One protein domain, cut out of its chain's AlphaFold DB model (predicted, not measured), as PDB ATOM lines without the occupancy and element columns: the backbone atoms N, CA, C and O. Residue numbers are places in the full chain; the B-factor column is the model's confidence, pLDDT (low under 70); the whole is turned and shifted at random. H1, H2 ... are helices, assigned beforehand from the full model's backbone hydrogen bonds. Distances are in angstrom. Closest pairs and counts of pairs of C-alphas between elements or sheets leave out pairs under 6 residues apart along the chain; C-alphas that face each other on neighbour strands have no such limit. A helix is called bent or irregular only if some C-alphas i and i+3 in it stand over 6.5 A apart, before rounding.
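AT A GLANCE: This is residues 117 to 245 of the 245 residues of an uncharacterized protein of Aspergillus sydowii CBS 593.65 (UniProt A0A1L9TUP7). Three helices, H1, H2 and H3, make an up-and-down bundle, each running against the one before. H2 and H3 lie between H1 on one side and H4 and H5 on the other: H4 packs on H2, H5 on H3, and the short H6 on H4. Residues 149 to 156 stick out. The printed part, 129 residues with six named helices in the order H1 to H6 and no named strand, is all helix and compact, with a radius of gyration of the C-alphas of 15.2 A and spans of 50 by 35 by 23 A.

IN THESE COORDINATES: H1, residues 124 to 150, begins at C-alpha 124 (-35.806, 8.850, 39.507) and is 39.5 A long. H2 is residues 163 to 178, 23.1 A. H3, residues 185 to 203, 28.6 A, has a kink of 41 degrees near residue 192 and is irregular, with C-alphas 189 and 192 7.5 A apart. H4 is residues 210 to 221. H5, residues 223 to 234, is irregular, with C-alphas 224 and 227 7.8 A apart. H6, residues 241 to 244, ends at C-alpha 244 (-29.274, 38.942, 41.613).

HOW THE PARTS SIT: H1 and H2, a helical hairpin, touch at Trp 137 and Cys 166, closest C-alphas 5.1 A, at a shallow tilt of 30 degrees. H3 touches residues 131 to 142 of H1 alone, closest C-alphas Ala 138 and Pro 193, 5.1 A. H2 and H3 are a helical hairpin, closest C-alphas Met 177 and Arg 186, 5.7 A. H4 touches H2, closest C-alphas Gly 168 and Glu 212, 5.8 A, the same way. Residues 227 to 232 of H5 alone touch residues 187 to 195 of H3 at a steep tilt of 54 degrees, closest C-alphas Thr 187 and Val 228, 6.5 A. H4 and H5 only just touch, only at the corner, with 3 pairs of C-alphas within 8 A. H6 touches residues 213 to 217 of H4 alone, closest C-alphas Arg 213 and Leu 244, 5.3 A. H1 is apart from H4, H5 and H6. Every O i to N i+4 pair is within hydrogen-bond range in H1 and H4, against 10 of 12 in H2, 12 of 15 in H3 and 6 of 8 in H5; H6 is too short for one.

THE WHOLE: The C-alphas of Glu 120 and Ala 154, the two farthest apart, are 49.6 A apart. The printed part has no cut; the H1 to H2 link is long. pLDDT is under 70 at residues 153 to 157, 185, 187 to 188 and 232 to 245.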
ATOM      1  N   LYS A 117     -23.146  20.496  42.614       91.69
ATOM      2  CA  LYS A 117     -23.020  20.826  41.185       91.69
ATOM      3  C   LYS A 117     -23.994  19.967  40.375       91.69
ATOM      4  O   LYS A 117     -24.564  19.026  40.923       91.69
ATOM      5  N   VAL A 118     -24.142  20.244  39.077       89.88
ATOM      6  CA  VAL A 118     -24.923  19.391  38.159       89.88
ATOM      7  C   VAL A 118     -24.387  17.953  38.203       89.88
ATOM      8  O   VAL A 118     -23.203  17.756  37.914       89.88
ATOM      9  N   PRO A 119     -25.212  16.961  38.589       92.00
ATOM     10  CA  PRO A 119     -24.809  15.559  38.577       92.00
ATOM     11  C   PRO A 119     -24.544  15.057  37.153       92.00
ATOM     12  O   PRO A 119     -25.169  15.530  36.207       92.00
ATOM     13  N   GLU A 120     -23.652  14.076  37.005       91.69
ATOM     14  CA  GLU A 120     -23.420  13.396  35.718       91.69
ATOM     15  C   GLU A 120     -24.607  12.506  35.326       91.69
ATOM     16  O   GLU A 120     -24.951  12.394  34.151       91.69
ATOM     17  N   GLU A 121     -25.257  11.911  36.327       91.62
ATOM     18  CA  GLU A 121     -26.454  11.095  36.178       91.62
ATOM     19  C   GLU A 121     -27.502  11.514  37.211       91.62
ATOM     20  O   GLU A 121     -27.175  11.901  38.335       91.62
ATOM     21  N   VAL A 122     -28.777  11.422  36.829       91.44
ATOM     22  CA  VAL A 122     -29.916  11.741  37.696       91.44
ATOM     23  C   VAL A 122     -30.865  10.550  37.732       91.44
ATOM     24  O   VAL A 122     -31.442  10.172  36.711       91.44
ATOM     25  N   SER A 123     -31.042   9.972  38.919       91.69
ATOM     26  CA  SER A 123     -31.965   8.862  39.154       91.69
ATOM     27  C   SER A 123     -33.398   9.352  39.408       91.69
ATOM     28  O   SER A 123     -33.605  10.471  39.891       91.69
ATOM     29  N   PRO A 124     -34.424   8.515  39.161       89.81
ATOM     30  CA  PRO A 124     -35.806   8.850  39.507       89.81
ATOM     31  C   PRO A 124     -35.996   9.197  40.991       89.81
ATOM     32  O   PRO A 124     -36.759  10.104  41.318       89.81
ATOM     33  N   GLN A 125     -35.279   8.520  41.896       91.19
ATOM     34  CA  GLN A 125     -35.338   8.783  43.335       91.19
ATOM     35  C   GLN A 125     -34.813  10.179  43.676       91.19
ATOM     36  O   GLN A 125     -35.437  10.882  44.467       91.19
ATOM     37  N   GLN A 126     -33.727  10.619  43.032       91.62
ATOM     38  CA  GLN A 126     -33.206  11.978  43.205       91.62
ATOM     39  C   GLN A 126     -34.198  13.032  42.712       91.62
ATOM     40  O   GLN A 126     -34.353  14.065  43.356       91.62
ATOM     41  N   VAL A 127     -34.910  12.772  41.611       90.81
ATOM     42  CA  VAL A 127     -35.950  13.685  41.108       90.81
ATOM     43  C   VAL A 127     -37.117  13.791  42.088       90.81
ATOM     44  O   VAL A 127     -37.572  14.897  42.382       90.81
ATOM     45  N   ILE A 128     -37.585  12.657  42.618       90.62
ATOM     46  CA  ILE A 128     -38.664  12.618  43.614       90.62
ATOM     47  C   ILE A 128     -38.233  13.347  44.892       90.62
ATOM     48  O   ILE A 128     -38.972  14.203  45.377       90.62
ATOM     49  N   GLY A 129     -37.032  13.054  45.401       94.12
ATOM     50  CA  GLY A 129     -36.462  13.710  46.577       94.12
ATOM     51  C   GLY A 129     -36.330  15.219  46.386       94.12
ATOM     52  O   GLY A 129     -36.843  15.988  47.196       94.12
ATOM     53  N   CYS A 130     -35.754  15.643  45.260       93.62
ATOM     54  CA  CYS A 130     -35.619  17.048  44.881       93.62
ATOM     55  C   CYS A 130     -36.978  17.755  44.856       93.62
ATOM     56  O   CYS A 130     -37.140  18.817  45.461       93.62
ATOM     57  N   HIS A 131     -37.986  17.160  44.215       91.25
ATOM     58  CA  HIS A 131     -39.315  17.759  44.148       91.25
ATOM     59  C   HIS A 131     -39.975  17.888  45.526       91.25
ATOM     60  O   HIS A 131     -40.467  18.963  45.868       91.25
ATOM     61  N   LEU A 132     -39.966  16.818  46.326       94.31
ATOM     62  CA  LEU A 132     -40.584  16.823  47.653       94.31
ATOM     63  C   LEU A 132     -39.902  17.813  48.591       94.31
ATOM     64  O   LEU A 132     -40.579  18.625  49.220       94.31
ATOM     65  N   MET A 133     -38.572  17.785  48.646       97.00
ATOM     66  CA  MET A 133     -37.826  18.639  49.564       97.00
ATOM     67  C   MET A 133     -37.893  20.112  49.164       97.00
ATOM     68  O   MET A 133     -38.054  20.968  50.030       97.00
ATOM     69  N   THR A 134     -37.877  20.432  47.867       95.69
ATOM     70  CA  THR A 134     -38.044  21.827  47.416       95.69
ATOM     71  C   THR A 134     -39.438  22.373  47.708       95.69
ATOM     72  O   THR A 134     -39.559  23.534  48.096       95.69
ATOM     73  N   PHE A 135     -40.487  21.553  47.601       94.56
ATOM     74  CA  PHE A 135     -41.836  21.933  48.034       94.56
ATOM     75  C   PHE A 135     -41.920  22.124  49.547       94.56
ATOM     76  O   PHE A 135     -42.534  23.089  50.006       94.56
ATOM     77  N   PHE A 136     -41.287  21.236  50.311       97.44
ATOM     78  CA  PHE A 136     -41.213  21.334  51.763       97.44
ATOM     79  C   PHE A 136     -40.535  22.639  52.200       97.44
ATOM     80  O   PHE A 136     -41.168  23.450  52.874       97.44
ATOM     81  N   TRP A 137     -39.304  22.899  51.751       98.06
ATOM     82  CA  TRP A 137     -38.562  24.112  52.107       98.06
ATOM     83  C   TRP A 137     -39.274  25.388  51.648       98.06
ATOM     84  O   TRP A 137     -39.303  26.368  52.386       98.06
ATOM     85  N   ALA A 138     -39.899  25.383  50.466       96.62
ATOM     86  CA  ALA A 138     -40.673  26.530  49.999       96.62
ATOM     87  C   ALA A 138     -41.886  26.798  50.905       96.62
ATOM     88  O   ALA A 138     -42.185  27.939  51.243       96.62
ATOM     89  N   THR A 139     -42.560  25.740  51.357       96.69
ATOM     90  CA  THR A 139     -43.691  25.856  52.288       96.69
ATOM     91  C   THR A 139     -43.236  26.357  53.655       96.69
ATOM     92  O   THR A 139     -43.884  27.237  54.213       96.69
ATOM     93  N   VAL A 140     -42.092  25.880  54.155       97.81
ATOM     94  CA  VAL A 140     -41.456  26.397  55.377       97.81
ATOM     95  C   VAL A 140     -41.207  27.903  55.272       97.81
ATOM     96  O   VAL A 140     -41.649  28.640  56.147       97.81
ATOM     97  N   ILE A 141     -40.570  28.370  54.191       97.00
ATOM     98  CA  ILE A 141     -40.311  29.803  53.975       97.00
ATOM     99  C   ILE A 141     -41.619  30.595  54.009       97.00
ATOM    100  O   ILE A 141     -41.731  31.557  54.762       97.00
ATOM    101  N   VAL A 142     -42.641  30.165  53.263       95.88
ATOM    102  CA  VAL A 142     -43.940  30.856  53.230       95.88
ATOM    103  C   VAL A 142     -44.574  30.936  54.621       95.88
ATOM    104  O   VAL A 142     -45.018  32.010  55.026       95.88
ATOM    105  N   VAL A 143     -44.626  29.823  55.354       95.81
ATOM    106  CA  VAL A 143     -45.260  29.758  56.679       95.81
ATOM    107  C   VAL A 143     -44.519  30.635  57.682       95.81
ATOM    108  O   VAL A 143     -45.138  31.466  58.348       95.81
ATOM    109  N   VAL A 144     -43.200  30.481  57.778       94.44
ATOM    110  CA  VAL A 144     -42.391  31.189  58.773       94.44
ATOM    111  C   VAL A 144     -42.313  32.683  58.453       94.44
ATOM    112  O   VAL A 144     -42.476  33.482  59.370       94.44
ATOM    113  N   SER A 145     -42.164  33.087  57.185       93.56
ATOM    114  CA  SER A 145     -42.191  34.510  56.808       93.56
ATOM    115  C   SER A 145     -43.531  35.163  57.157       93.56
ATOM    116  O   SER A 145     -43.560  36.250  57.731       93.56
ATOM    117  N   ASN A 146     -44.662  34.496  56.881       93.75
ATOM    118  CA  ASN A 146     -45.976  35.032  57.263       93.75
ATOM    119  C   ASN A 146     -46.152  35.086  58.786       93.75
ATOM    120  O   ASN A 146     -46.763  36.026  59.291       93.75
ATOM    121  N   PHE A 147     -45.604  34.119  59.523       93.44
ATOM    122  CA  PHE A 147     -45.610  34.144  60.983       93.44
ATOM    123  C   PHE A 147     -44.803  35.333  61.514       93.44
ATOM    124  O   PHE A 147     -45.336  36.131  62.278       93.44
ATOM    125  N   GLN A 148     -43.563  35.507  61.051       89.94
ATOM    126  CA  GLN A 148     -42.682  36.610  61.449       89.94
ATOM    127  C   GLN A 148     -43.271  37.986  61.112       89.94
ATOM    128  O   GLN A 148     -43.108  38.923  61.885       89.94
ATOM    129  N   ALA A 149     -43.997  38.110  59.997       90.44
ATOM    130  CA  ALA A 149     -44.659  39.356  59.615       90.44
ATOM    131  C   ALA A 149     -45.833  39.743  60.537       90.44
ATOM    132  O   ALA A 149     -46.190  40.919  60.616       90.44
ATOM    133  N   LEU A 150     -46.460  38.770  61.205       91.19
ATOM    134  CA  LEU A 150     -47.571  39.000  62.137       91.19
ATOM    135  C   LEU A 150     -47.120  39.036  63.597       91.19
ATOM    136  O   LEU A 150     -47.776  39.672  64.423       91.19
ATOM    137  N   TRP A 151     -46.049  38.321  63.919       86.12
ATOM    138  CA  TRP A 151     -45.560  38.161  65.276       86.12
ATOM    139  C   TRP A 151     -44.846  39.431  65.748       86.12
ATOM    140  O   TRP A 151     -43.840  39.848  65.181       86.12
ATOM    141  N   GLU A 152     -45.358  40.052  66.812       75.06
ATOM    142  CA  GLU A 152     -44.674  41.176  67.451       75.06
ATOM    143  C   GLU A 152     -43.547  40.662  68.368       75.06
ATOM    144  O   GLU A 152     -43.754  39.693  69.101       75.06
ATOM    145  N   PRO A 153     -42.358  41.296  68.372       63.94
ATOM    146  CA  PRO A 153     -41.133  40.754  68.973       63.94
ATOM    147  C   PRO A 153     -41.081  40.814  70.515       63.94
ATOM    148  O   PRO A 153     -40.026  41.045  71.098       63.94
ATOM    149  N   ALA A 154     -42.197  40.590  71.215       57.56
ATOM    150  CA  ALA A 154     -42.223  40.579  72.681       57.56
ATOM    151  C   ALA A 154     -41.408  39.416  73.291       57.56
ATOM    152  O   ALA A 154     -40.978  39.509  74.441       57.56
ATOM    153  N   GLN A 155     -41.170  38.346  72.525       58.31
ATOM    154  CA  GLN A 155     -40.276  37.236  72.863       58.31
ATOM    155  C   GLN A 155     -39.488  36.799  71.623       58.31
ATOM    156  O   GLN A 155     -40.073  36.590  70.559       58.31
ATOM    157  N   GLU A 156     -38.171  36.637  71.780       61.72
ATOM    158  CA  GLU A 156     -37.340  35.897  70.829       61.72
ATOM    159  C   GLU A 156     -37.814  34.437  70.826       61.72
ATOM    160  O   GLU A 156     -37.757  33.752  71.848       61.72
ATOM    161  N   ILE A 157     -38.348  33.981  69.695       66.25
ATOM    162  CA  ILE A 157     -38.657  32.571  69.463       66.25
ATOM    163  C   ILE A 157     -37.489  32.000  68.672       66.25
ATOM    164  O   ILE A 157     -37.220  32.474  67.568       66.25
ATOM    165  N   ASP A 158     -36.833  30.974  69.216       71.88
ATOM    166  CA  ASP A 158     -35.860  30.192  68.457       71.88
ATOM    167  C   ASP A 158     -36.573  29.560  67.251       71.88
ATOM    168  O   ASP A 158     -37.510  28.770  67.429       71.88
ATOM    169  N   PRO A 159     -36.194  29.918  66.014       77.56
ATOM    170  CA  PRO A 159     -36.898  29.438  64.842       77.56
ATOM    171  C   PRO A 159     -36.649  27.938  64.662       77.56
ATOM    172  O   PRO A 159     -35.508  27.481  64.649       77.56
ATOM    173  N   ILE A 160     -37.726  27.168  64.469       87.88
ATOM    174  CA  ILE A 160     -37.653  25.723  64.172       87.88
ATOM    175  C   ILE A 160     -36.854  25.480  62.882       87.88
ATOM    176  O   ILE A 160     -36.141  24.486  62.755       87.88
ATOM    177  N   PHE A 161     -36.974  26.403  61.927       93.25
ATOM    178  CA  PHE A 161     -36.337  26.327  60.624       93.25
ATOM    179  C   PHE A 161     -35.483  27.560  60.352       93.25
ATOM    180  O   PHE A 161     -35.940  28.691  60.507       93.25
ATOM    181  N   ASP A 162     -34.274  27.335  59.849       93.88
ATOM    182  CA  ASP A 162     -33.453  28.390  59.268       93.88
ATOM    183  C   ASP A 162     -33.873  28.621  57.808       93.88
ATOM    184  O   ASP A 162     -33.756  27.737  56.947       93.88
ATOM    185  N   LEU A 163     -34.399  29.815  57.536       95.50
ATOM    186  CA  LEU A 163     -34.921  30.176  56.224       95.50
ATOM    187  C   LEU A 163     -33.831  30.415  55.174       95.50
ATOM    188  O   LEU A 163     -34.064  30.115  54.001       95.50
ATOM    189  N   ASP A 164     -32.635  30.853  55.578       95.38
ATOM    190  CA  ASP A 164     -31.497  30.992  54.664       95.38
ATOM    191  C   ASP A 164     -31.037  29.604  54.201       95.38
ATOM    192  O   ASP A 164     -30.810  29.391  53.007       95.38
ATOM    193  N   ILE A 165     -30.990  28.633  55.121       96.06
ATOM    194  CA  ILE A 165     -30.680  27.234  54.789       96.06
ATOM    195  C   ILE A 165     -31.749  26.651  53.860       96.06
ATOM    196  O   ILE A 165     -31.413  26.054  52.835       96.06
ATOM    197  N   CYS A 166     -33.038  26.847  54.162       97.25
ATOM    198  CA  CYS A 166     -34.129  26.384  53.297       97.25
ATOM    199  C   CYS A 166     -34.008  26.967  51.882       97.25
ATOM    200  O   CYS A 166     -34.074  26.228  50.894       97.25
ATOM    201  N   CYS A 167     -33.771  28.276  51.778       97.06
ATOM    202  CA  CYS A 167     -33.585  28.966  50.505       97.06
ATOM    203  C   CYS A 167     -32.374  28.413  49.737       97.06
ATOM    204  O   CYS A 167     -32.482  28.058  48.559       97.06
ATOM    205  N   GLY A 168     -31.230  28.277  50.411       96.31
ATOM    206  CA  GLY A 168     -30.008  27.743  49.818       96.31
ATOM    207  C   GLY A 168     -30.138  26.294  49.349       96.31
ATOM    208  O   GLY A 168     -29.569  25.937  48.314       96.31
ATOM    209  N   ASN A 169     -30.911  25.470  50.053       96.94
ATOM    210  CA  ASN A 169     -31.177  24.086  49.663       96.94
ATOM    211  C   ASN A 169     -32.044  24.003  48.401       96.94
ATOM    212  O   ASN A 169     -31.769  23.182  47.519       96.94
ATOM    213  N   ILE A 170     -33.052  24.876  48.270       95.88
ATOM    214  CA  ILE A 170     -33.873  24.949  47.053       95.88
ATOM    215  C   ILE A 170     -33.009  25.341  45.852       95.88
ATOM    216  O   ILE A 170     -33.063  24.676  44.819       95.88
ATOM    217  N   ILE A 171     -32.183  26.379  45.998       94.38
ATOM    218  CA  ILE A 171     -31.340  26.891  44.909       94.38
ATOM    219  C   ILE A 171     -30.338  25.840  44.451       94.38
ATOM    220  O   ILE A 171     -30.237  25.567  43.258       94.38
ATOM    221  N   ARG A 172     -29.636  25.189  45.384       94.56
ATOM    222  CA  ARG A 172     -28.690  24.117  45.041       94.56
ATOM    223  C   ARG A 172     -29.390  22.942  44.363       94.56
ATOM    224  O   ARG A 172     -28.866  22.390  43.401       94.56
ATOM    225  N   SER A 173     -30.622  22.622  44.762       93.31
ATOM    226  CA  SER A 173     -31.429  21.582  44.109       93.31
ATOM    227  C   SER A 173     -31.720  21.864  42.626       93.31
ATOM    228  O   SER A 173     -32.068  20.939  41.886       93.31
ATOM    229  N   PHE A 174     -31.517  23.096  42.139       87.62
ATOM    230  CA  PHE A 174     -31.664  23.402  40.713       87.62
ATOM    231  C   PHE A 174     -30.608  22.740  39.846       87.62
ATOM    232  O   PHE A 174     -30.889  22.496  38.676       87.62
ATOM    233  N   TYR A 175     -29.464  22.338  40.400       90.69
ATOM    234  CA  TYR A 175     -28.497  21.526  39.668       90.69
ATOM    235  C   TYR A 175     -29.103  20.220  39.131       90.69
ATOM    236  O   TYR A 175     -28.761  19.796  38.030       90.69
ATOM    237  N   ILE A 176     -30.058  19.621  39.853       90.31
ATOM    238  CA  ILE A 176     -30.842  18.489  39.339       90.31
ATOM    239  C   ILE A 176     -31.863  18.977  38.306       90.31
ATOM    240  O   ILE A 176     -31.998  18.373  37.247       90.31
ATOM    241  N   MET A 177     -32.559  20.087  38.569       83.88
ATOM    242  CA  MET A 177     -33.628  20.600  37.699       83.88
ATOM    243  C   MET A 177     -33.143  21.083  36.325       83.88
ATOM    244  O   MET A 177     -33.924  21.061  35.370       83.88
ATOM    245  N   ILE A 178     -31.882  21.510  36.203       86.12
ATOM    246  CA  ILE A 178     -31.273  21.904  34.924       86.12
ATOM    247  C   ILE A 178     -30.732  20.715  34.130       86.12
ATOM    248  O   ILE A 178     -30.607  20.815  32.911       86.12
ATOM    249  N   HIS A 179     -30.550  19.550  34.758       88.81
ATOM    250  CA  HIS A 179     -30.043  18.355  34.090       88.81
ATOM    251  C   HIS A 179     -30.887  17.970  32.847       88.81
ATOM    252  O   HIS A 179     -32.126  18.049  32.884       88.81
ATOM    253  N   PRO A 180     -30.279  17.520  31.729       82.75
ATOM    254  CA  PRO A 180     -31.009  17.188  30.500       82.75
ATOM    255  C   PRO A 180     -32.116  16.142  30.691       82.75
ATOM    256  O   PRO A 180     -33.198  16.281  30.116       82.75
ATOM    257  N   ALA A 181     -31.895  15.151  31.565       84.31
ATOM    258  CA  ALA A 181     -32.862  14.084  31.850       84.31
ATOM    259  C   ALA A 181     -34.204  14.583  32.417       84.31
ATOM    260  O   ALA A 181     -35.205  13.879  32.325       84.31
ATOM    261  N   MET A 182     -34.261  15.808  32.952       82.38
ATOM    262  CA  MET A 182     -35.501  16.389  33.477       82.38
ATOM    263  C   MET A 182     -36.533  16.707  32.389       82.38
ATOM    264  O   MET A 182     -37.715  16.850  32.700       82.38
ATOM    265  N   GLY A 183     -36.116  16.832  31.121       80.75
ATOM    266  CA  GLY A 183     -37.024  17.064  29.993       80.75
ATOM    267  C   GLY A 183     -38.042  18.183  30.261       80.75
ATOM    268  O   GLY A 183     -37.669  19.265  30.708       80.75
ATOM    269  N   ILE A 184     -39.327  17.910  30.020       72.69
ATOM    270  CA  ILE A 184     -40.438  18.848  30.268       72.69
ATOM    271  C   ILE A 184     -40.856  18.932  31.746       72.69
ATOM    272  O   ILE A 184     -41.484  19.907  32.155       72.69
ATOM    273  N   PHE A 185     -40.489  17.945  32.575       69.69
ATOM    274  CA  PHE A 185     -40.897  17.903  33.983       69.69
ATOM    275  C   PHE A 185     -40.374  19.106  34.769       69.69
ATOM    276  O   PHE A 185     -41.062  19.579  35.670       69.69
ATOM    277  N   ARG A 186     -39.218  19.668  34.382       73.88
ATOM    278  CA  ARG A 186     -38.624  20.841  35.045       73.88
ATOM    279  C   ARG A 186     -39.623  21.983  35.250       73.88
ATOM    280  O   ARG A 186     -39.697  22.513  36.347       73.88
ATOM    281  N   THR A 187     -40.460  22.301  34.259       69.62
ATOM    282  CA  THR A 187     -41.398  23.434  34.340       69.62
ATOM    283  C   THR A 187     -42.432  23.258  35.450       69.62
ATOM    284  O   THR A 187     -42.752  24.214  36.144       69.62
ATOM    285  N   HIS A 188     -42.945  22.046  35.655       69.62
ATOM    286  CA  HIS A 188     -43.966  21.797  36.676       69.62
ATOM    287  C   HIS A 188     -43.378  21.720  38.087       69.62
ATOM    288  O   HIS A 188     -44.042  22.089  39.054       69.62
ATOM    289  N   LEU A 189     -42.133  21.257  38.205       72.62
ATOM    290  CA  LEU A 189     -41.485  21.033  39.496       72.62
ATOM    291  C   LEU A 189     -40.849  22.312  40.064       72.62
ATOM    292  O   LEU A 189     -40.722  22.421  41.280       72.62
ATOM    293  N   THR A 190     -40.469  23.276  39.215       74.75
ATOM    294  CA  THR A 190     -39.695  24.459  39.636       74.75
ATOM    295  C   THR A 190     -40.540  25.670  40.025       74.75
ATOM    296  O   THR A 190     -40.078  26.482  40.820       74.75
ATOM    297  N   ILE A 191     -41.749  25.834  39.470       79.31
ATOM    298  CA  ILE A 191     -42.482  27.116  39.519       79.31
ATOM    299  C   ILE A 191     -42.743  27.601  40.948       79.31
ATOM    300  O   ILE A 191     -42.409  28.742  41.275       79.31
ATOM    301  N   TYR A 192     -43.337  26.757  41.797       85.00
ATOM    302  CA  TYR A 192     -43.682  27.160  43.161       85.00
ATOM    303  C   TYR A 192     -42.426  27.439  44.009       85.00
ATOM    304  O   TYR A 192     -42.298  28.573  44.478       85.00
ATOM    305  N   PRO A 193     -41.448  26.513  44.129       90.81
ATOM    306  CA  PRO A 193     -40.226  26.782  44.887       90.81
ATOM    307  C   PRO A 193     -39.422  27.982  44.371       90.81
ATOM    308  O   PRO A 193     -38.888  28.742  45.174       90.81
ATOM    309  N   MET A 194     -39.363  28.205  43.051       86.38
ATOM    310  CA  MET A 194     -38.683  29.380  42.490       86.38
ATOM    311  C   MET A 194     -39.343  30.689  42.878       86.38
ATOM    312  O   MET A 194     -38.640  31.640  43.206       86.38
ATOM    313  N   THR A 195     -40.674  30.748  42.812       85.31
ATOM    314  CA  THR A 195     -41.409  31.969  43.159       85.31
ATOM    315  C   THR A 195     -41.102  32.352  44.604       85.31
ATOM    316  O   THR A 195     -40.665  33.469  44.863       85.31
ATOM    317  N   VAL A 196     -41.191  31.377  45.515       91.44
ATOM    318  CA  VAL A 196     -40.894  31.574  46.939       91.44
ATOM    319  C   VAL A 196     -39.449  32.021  47.172       91.44
ATOM    320  O   VAL A 196     -39.223  32.988  47.890       91.44
ATOM    321  N   VAL A 197     -38.467  31.357  46.555       92.94
ATOM    322  CA  VAL A 197     -37.048  31.720  46.714       92.94
ATOM    323  C   VAL A 197     -36.759  33.132  46.218       92.94
ATOM    324  O   VAL A 197     -36.024  33.869  46.868       92.94
ATOM    325  N   ILE A 198     -37.316  33.519  45.070       88.69
ATOM    326  CA  ILE A 198     -37.103  34.853  44.500       88.69
ATOM    327  C   ILE A 198     -37.683  35.930  45.413       88.69
ATOM    328  O   ILE A 198     -37.027  36.951  45.637       88.69
ATOM    329  N   ASP A 199     -38.889  35.702  45.931       89.31
ATOM    330  CA  ASP A 199     -39.548  36.633  46.843       89.31
ATOM    331  C   ASP A 199     -38.776  36.735  48.166       89.31
ATOM    332  O   ASP A 199     -38.489  37.843  48.619       89.31
ATOM    333  N   TYR A 200     -38.324  35.604  48.713       93.69
ATOM    334  CA  TYR A 200     -37.525  35.572  49.939       93.69
ATOM    335  C   TYR A 200     -36.176  36.286  49.784       93.69
ATOM    336  O   TYR A 200     -35.835  37.163  50.576       93.69
ATOM    337  N   ILE A 201     -35.426  35.980  48.717       91.44
ATOM    338  CA  ILE A 201     -34.159  36.652  48.389       91.44
ATOM    339  C   ILE A 201     -34.364  38.164  48.271       91.44
ATOM    340  O   ILE A 201     -33.515  38.948  48.696       91.44
ATOM    341  N   ARG A 202     -35.474  38.611  47.685       87.44
ATOM    342  CA  ARG A 202     -35.778  40.041  47.602       87.44
ATOM    343  C   ARG A 202     -36.008  40.642  48.987       87.44
ATOM    344  O   ARG A 202     -35.457  41.703  49.269       87.44
ATOM    345  N   GLU A 203     -36.801  39.974  49.815       89.12
ATOM    346  CA  GLU A 203     -37.181  40.432  51.151       89.12
ATOM    347  C   GLU A 203     -35.971  40.591  52.084       89.12
ATOM    348  O   GLU A 203     -35.833  41.623  52.738       89.12
ATOM    349  N   VAL A 204     -35.042  39.628  52.091       89.44
ATOM    350  CA  VAL A 204     -33.860  39.668  52.978       89.44
ATOM    351  C   VAL A 204     -32.787  40.685  52.563       89.44
ATOM    352  O   VAL A 204     -31.836  40.923  53.311       89.44
ATOM    353  N   GLY A 205     -32.929  41.296  51.384       87.94
ATOM    354  CA  GLY A 205     -32.044  42.344  50.884       87.94
ATOM    355  C   GLY A 205     -30.704  41.850  50.309       87.94
ATOM    356  O   GLY A 205     -30.277  40.717  50.546       87.94
ATOM    357  N   PRO A 206     -30.004  42.705  49.537       86.44
ATOM    358  CA  PRO A 206     -28.908  42.305  48.644       86.44
ATOM    359  C   PRO A 206     -27.648  41.787  49.350       86.44
ATOM    360  O   PRO A 206     -26.836  41.123  48.723       86.44
ATOM    361  N   GLN A 207     -27.474  42.070  50.643       88.00
ATOM    362  CA  GLN A 207     -26.270  41.688  51.395       88.00
ATOM    363  C   GLN A 207     -26.341  40.275  52.001       88.00
ATOM    364  O   GLN A 207     -25.336  39.778  52.504       88.00
ATOM    365  N   ARG A 208     -27.510  39.615  51.969       91.25
ATOM    366  CA  ARG A 208     -27.689  38.220  52.412       91.25
ATOM    367  C   ARG A 208     -27.752  37.270  51.216       91.25
ATOM    368  O   ARG A 208     -28.148  37.678  50.120       91.25
ATOM    369  N   LEU A 209     -27.402  36.000  51.452       92.06
ATOM    370  CA  LEU A 209     -27.479  34.911  50.464       92.06
ATOM    371  C   LEU A 209     -26.642  35.172  49.194       92.06
ATOM    372  O   LEU A 209     -27.088  34.914  48.080       92.06
ATOM    373  N   LEU A 210     -25.435  35.734  49.343       92.19
ATOM    374  CA  LEU A 210     -24.598  36.154  48.208       92.19
ATOM    375  C   LEU A 210     -24.216  34.989  47.277       92.19
ATOM    376  O   LEU A 210     -24.313  35.120  46.058       92.19
ATOM    377  N   GLU A 211     -23.816  33.841  47.831       91.31
ATOM    378  CA  GLU A 211     -23.451  32.671  47.019       91.31
ATOM    379  C   GLU A 211     -24.684  32.072  46.333       91.31
ATOM    380  O   GLU A 211     -24.659  31.754  45.147       91.31
ATOM    381  N   GLU A 212     -25.795  31.976  47.057       93.00
ATOM    382  CA  GLU A 212     -27.081  31.521  46.540       93.00
ATOM    383  C   GLU A 212     -27.593  32.393  45.386       93.00
ATOM    384  O   GLU A 212     -28.067  31.860  44.381       93.00
ATOM    385  N   ARG A 213     -27.463  33.723  45.486       91.25
ATOM    386  CA  ARG A 213     -27.785  34.654  44.392       91.25
ATOM    387  C   ARG A 213     -26.943  34.366  43.157       91.25
ATOM    388  O   ARG A 213     -27.506  34.290  42.065       91.25
ATOM    389  N   ARG A 214     -25.634  34.145  43.332       90.56
ATOM    390  CA  ARG A 214     -24.728  33.802  42.228       90.56
ATOM    391  C   ARG A 214     -25.144  32.497  41.553       90.56
ATOM    392  O   ARG A 214     -25.337  32.478  40.343       90.56
ATOM    393  N   ILE A 215     -25.362  31.434  42.331       89.75
ATOM    394  CA  ILE A 215     -25.802  30.132  41.801       89.75
ATOM    395  C   ILE A 215     -27.130  30.277  41.052       89.75
ATOM    396  O   ILE A 215     -27.295  29.721  39.966       89.75
ATOM    397  N   LEU A 216     -28.082  31.027  41.612       88.19
ATOM    398  CA  LEU A 216     -29.376  31.260  40.982       88.19
ATOM    399  C   LEU A 216     -29.232  32.031  39.661       88.19
ATOM    400  O   LEU A 216     -29.862  31.649  38.675       88.19
ATOM    401  N   ALA A 217     -28.401  33.074  39.621       86.56
ATOM    402  CA  ALA A 217     -28.102  33.824  38.402       86.56
ATOM    403  C   ALA A 217     -27.475  32.927  37.323       86.56
ATOM    404  O   ALA A 217     -27.949  32.923  36.182       86.56
ATOM    405  N   ASP A 218     -26.486  32.114  37.697       86.50
ATOM    406  CA  ASP A 218     -25.818  31.171  36.796       86.50
ATOM    407  C   ASP A 218     -26.811  30.132  36.248       86.50
ATOM    408  O   ASP A 218     -26.897  29.921  35.037       86.50
ATOM    409  N   CYS A 219     -27.643  29.544  37.116       84.06
ATOM    410  CA  CYS A 219     -28.669  28.581  36.711       84.06
ATOM    411  C   CYS A 219     -29.707  29.212  35.772       84.06
ATOM    412  O   CYS A 219     -30.106  28.594  34.788       84.06
ATOM    413  N   LEU A 220     -30.153  30.444  36.041       81.62
ATOM    414  CA  LEU A 220     -31.127  31.142  35.193       81.62
ATOM    415  C   LEU A 220     -30.559  31.542  33.824       81.62
ATOM    416  O   LEU A 220     -31.338  31.806  32.901       81.62
ATOM    417  N   CYS A 221     -29.234  31.587  33.668       84.94
ATOM    418  CA  CYS A 221     -28.585  31.753  32.368       84.94
ATOM    419  C   CYS A 221     -28.627  30.472  31.520       84.94
ATOM    420  O   CYS A 221     -28.532  30.568  30.293       84.94
ATOM    421  N   ASP A 222     -28.841  29.303  32.133       84.00
ATOM    422  CA  ASP A 222     -28.907  28.025  31.429       84.00
ATOM    423  C   ASP A 222     -30.093  27.989  30.434       84.00
ATOM    424  O   ASP A 222     -31.236  28.303  30.801       84.00
ATOM    425  N   PRO A 223     -29.871  27.598  29.162       82.69
ATOM    426  CA  PRO A 223     -30.933  27.486  28.162       82.69
ATOM    427  C   PRO A 223     -32.098  26.586  28.589       82.69
ATOM    428  O   PRO A 223     -33.244  26.844  28.210       82.69
ATOM    429  N   ALA A 224     -31.838  25.563  29.404       77.88
ATOM    430  CA  ALA A 224     -32.851  24.633  29.885       77.88
ATOM    431  C   ALA A 224     -33.897  25.307  30.790       77.88
ATOM    432  O   ALA A 224     -35.015  24.802  30.915       77.88
ATOM    433  N   LEU A 225     -33.580  26.465  31.382       75.62
ATOM    434  CA  LEU A 225     -34.508  27.257  32.192       75.62
ATOM    435  C   LEU A 225     -35.099  28.463  31.452       75.62
ATOM    436  O   LEU A 225     -35.785  29.272  32.075       75.62
ATOM    437  N   ALA A 226     -34.925  28.586  30.132       78.69
ATOM    438  CA  ALA A 226     -35.403  29.747  29.376       78.69
ATOM    439  C   ALA A 226     -36.906  30.038  29.570       78.69
ATOM    440  O   ALA A 226     -37.284  31.189  29.786       78.69
ATOM    441  N   HIS A 227     -37.761  29.010  29.560       73.00
ATOM    442  CA  HIS A 227     -39.201  29.166  29.811       73.00
ATOM    443  C   HIS A 227     -39.515  29.566  31.248       73.00
ATOM    444  O   HIS A 227     -40.434  30.341  31.496       73.00
ATOM    445  N   VAL A 228     -38.737  29.056  32.198       71.06
ATOM    446  CA  VAL A 228     -38.915  29.384  33.607       71.06
ATOM    447  C   VAL A 228     -38.491  30.829  33.866       71.06
ATOM    448  O   VAL A 228     -39.214  31.571  34.520       71.06
ATOM    449  N   ARG A 229     -37.396  31.278  33.242       74.75
ATOM    450  CA  ARG A 229     -36.976  32.684  33.216       74.75
ATOM    451  C   ARG A 229     -38.037  33.585  32.579       74.75
ATOM    452  O   ARG A 229     -38.353  34.629  33.139       74.75
ATOM    453  N   GLN A 230     -38.619  33.187  31.445       74.38
ATOM    454  CA  GLN A 230     -39.730  33.920  30.818       74.38
ATOM    455  C   GLN A 230     -40.942  34.020  31.747       74.38
ATOM    456  O   GLN A 230     -41.505  35.100  31.891       74.38
ATOM    457  N   PHE A 231     -41.307  32.923  32.412       70.06
ATOM    458  CA  PHE A 231     -42.396  32.901  33.383       70.06
ATOM    459  C   PHE A 231     -42.119  33.834  34.570       70.06
ATOM    460  O   PHE A 231     -42.951  34.681  34.884       70.06
ATOM    461  N   ILE A 232     -40.926  33.754  35.168       68.00
ATOM    462  CA  ILE A 232     -40.487  34.647  36.252       68.00
ATOM    463  C   ILE A 232     -40.554  36.115  35.818       68.00
ATOM    464  O   ILE A 232     -40.995  36.955  36.597       68.00
ATOM    465  N   ASN A 233     -40.135  36.431  34.592       69.50
ATOM    466  CA  ASN A 233     -40.210  37.790  34.056       69.50
ATOM    467  C   ASN A 233     -41.663  38.225  33.808       69.50
ATOM    468  O   ASN A 233     -41.995  39.374  34.057       69.50
ATOM    469  N   SER A 234     -42.544  37.314  33.382       66.62
ATOM    470  CA  SER A 234     -43.972  37.606  33.163       66.62
ATOM    471  C   SER A 234     -44.774  37.804  34.451       66.62
ATOM    472  O   SER A 234     -45.812  38.449  34.431       66.62
ATOM    473  N   LEU A 235     -44.300  37.269  35.582       58.56
ATOM    474  CA  LEU A 235     -44.869  37.561  36.901       58.56
ATOM    475  C   LEU A 235     -44.531  38.984  37.384       58.56
ATOM    476  O   LEU A 235     -45.040  39.411  38.417       58.56
ATOM    477  N   LYS A 236     -43.647  39.698  36.676       60.41
ATOM    478  CA  LYS A 236     -43.032  40.958  37.099       60.41
ATOM    479  C   LYS A 236     -43.304  42.049  36.065       60.41
ATOM    480  O   LYS A 236     -42.432  42.361  35.263       60.41
ATOM    481  N   ASP A 237     -44.469  42.679  36.139       42.38
ATOM    482  CA  ASP A 237     -44.774  43.859  35.320       42.38
ATOM    483  C   ASP A 237     -43.905  45.101  35.646       42.38
ATOM    484  O   ASP A 237     -44.118  46.120  35.009       42.38
ATOM    485  N   ASP A 238     -42.899  45.063  36.547       42.12
ATOM    486  CA  ASP A 238     -42.150  46.296  36.889       42.12
ATOM    487  C   ASP A 238     -40.640  46.239  37.243       42.12
ATOM    488  O   ASP A 238     -40.071  47.313  37.416       42.12
ATOM    489  N   ILE A 239     -39.918  45.104  37.384       44.47
ATOM    490  CA  ILE A 239     -38.501  45.182  37.866       44.47
ATOM    491  C   ILE A 239     -37.538  44.118  37.268       44.47
ATOM    492  O   ILE A 239     -37.805  42.918  37.417       44.47
ATOM    493  N   PRO A 240     -36.382  44.519  36.675       50.12
ATOM    494  CA  PRO A 240     -35.334  43.621  36.158       50.12
ATOM    495  C   PRO A 240     -34.689  42.696  37.211       50.12
ATOM    496  O   PRO A 240     -34.703  42.972  38.409       50.12
ATOM    497  N   LEU A 241     -34.037  41.611  36.767       56.91
ATOM    498  CA  LEU A 241     -33.257  40.664  37.598       56.91
ATOM    499  C   LEU A 241     -31.969  41.262  38.216       56.91
ATOM    500  O   LEU A 241     -31.115  40.524  38.693       56.91
ATOM    501  N   GLU A 242     -31.831  42.586  38.240       55.31
ATOM    502  CA  GLU A 242     -30.648  43.302  38.735       55.31
ATOM    503  C   GLU A 242     -30.364  43.057  40.226       55.31
ATOM    504  O   GLU A 242     -29.231  43.220  40.655       55.31
ATOM    505  N   PHE A 243     -31.349  42.592  41.004       56.81
ATOM    506  CA  PHE A 243     -31.168  42.211  42.412       56.81
ATOM    507  C   PHE A 243     -30.385  40.900  42.616       56.81
ATOM    508  O   PHE A 243     -30.091  40.542  43.757       56.81
ATOM    509  N   LEU A 244     -30.118  40.139  41.550       55.75
ATOM    510  CA  LEU A 244     -29.274  38.942  41.613       55.75
ATOM    511  C   LEU A 244     -27.772  39.260  41.513       55.75
ATOM    512  O   LEU A 244     -26.970  38.346  41.699       55.75
ATOM    513  N   ASN A 245     -27.412  40.519  41.238       47.88
ATOM    514  CA  ASN A 245     -26.032  41.007  41.174       47.88
ATOM    515  C   ASN A 245     -25.585  41.653  42.488       47.88
ATOM    516  O   ASN A 245     -26.423  42.329  43.130       47.88
TER     517      ASN A 245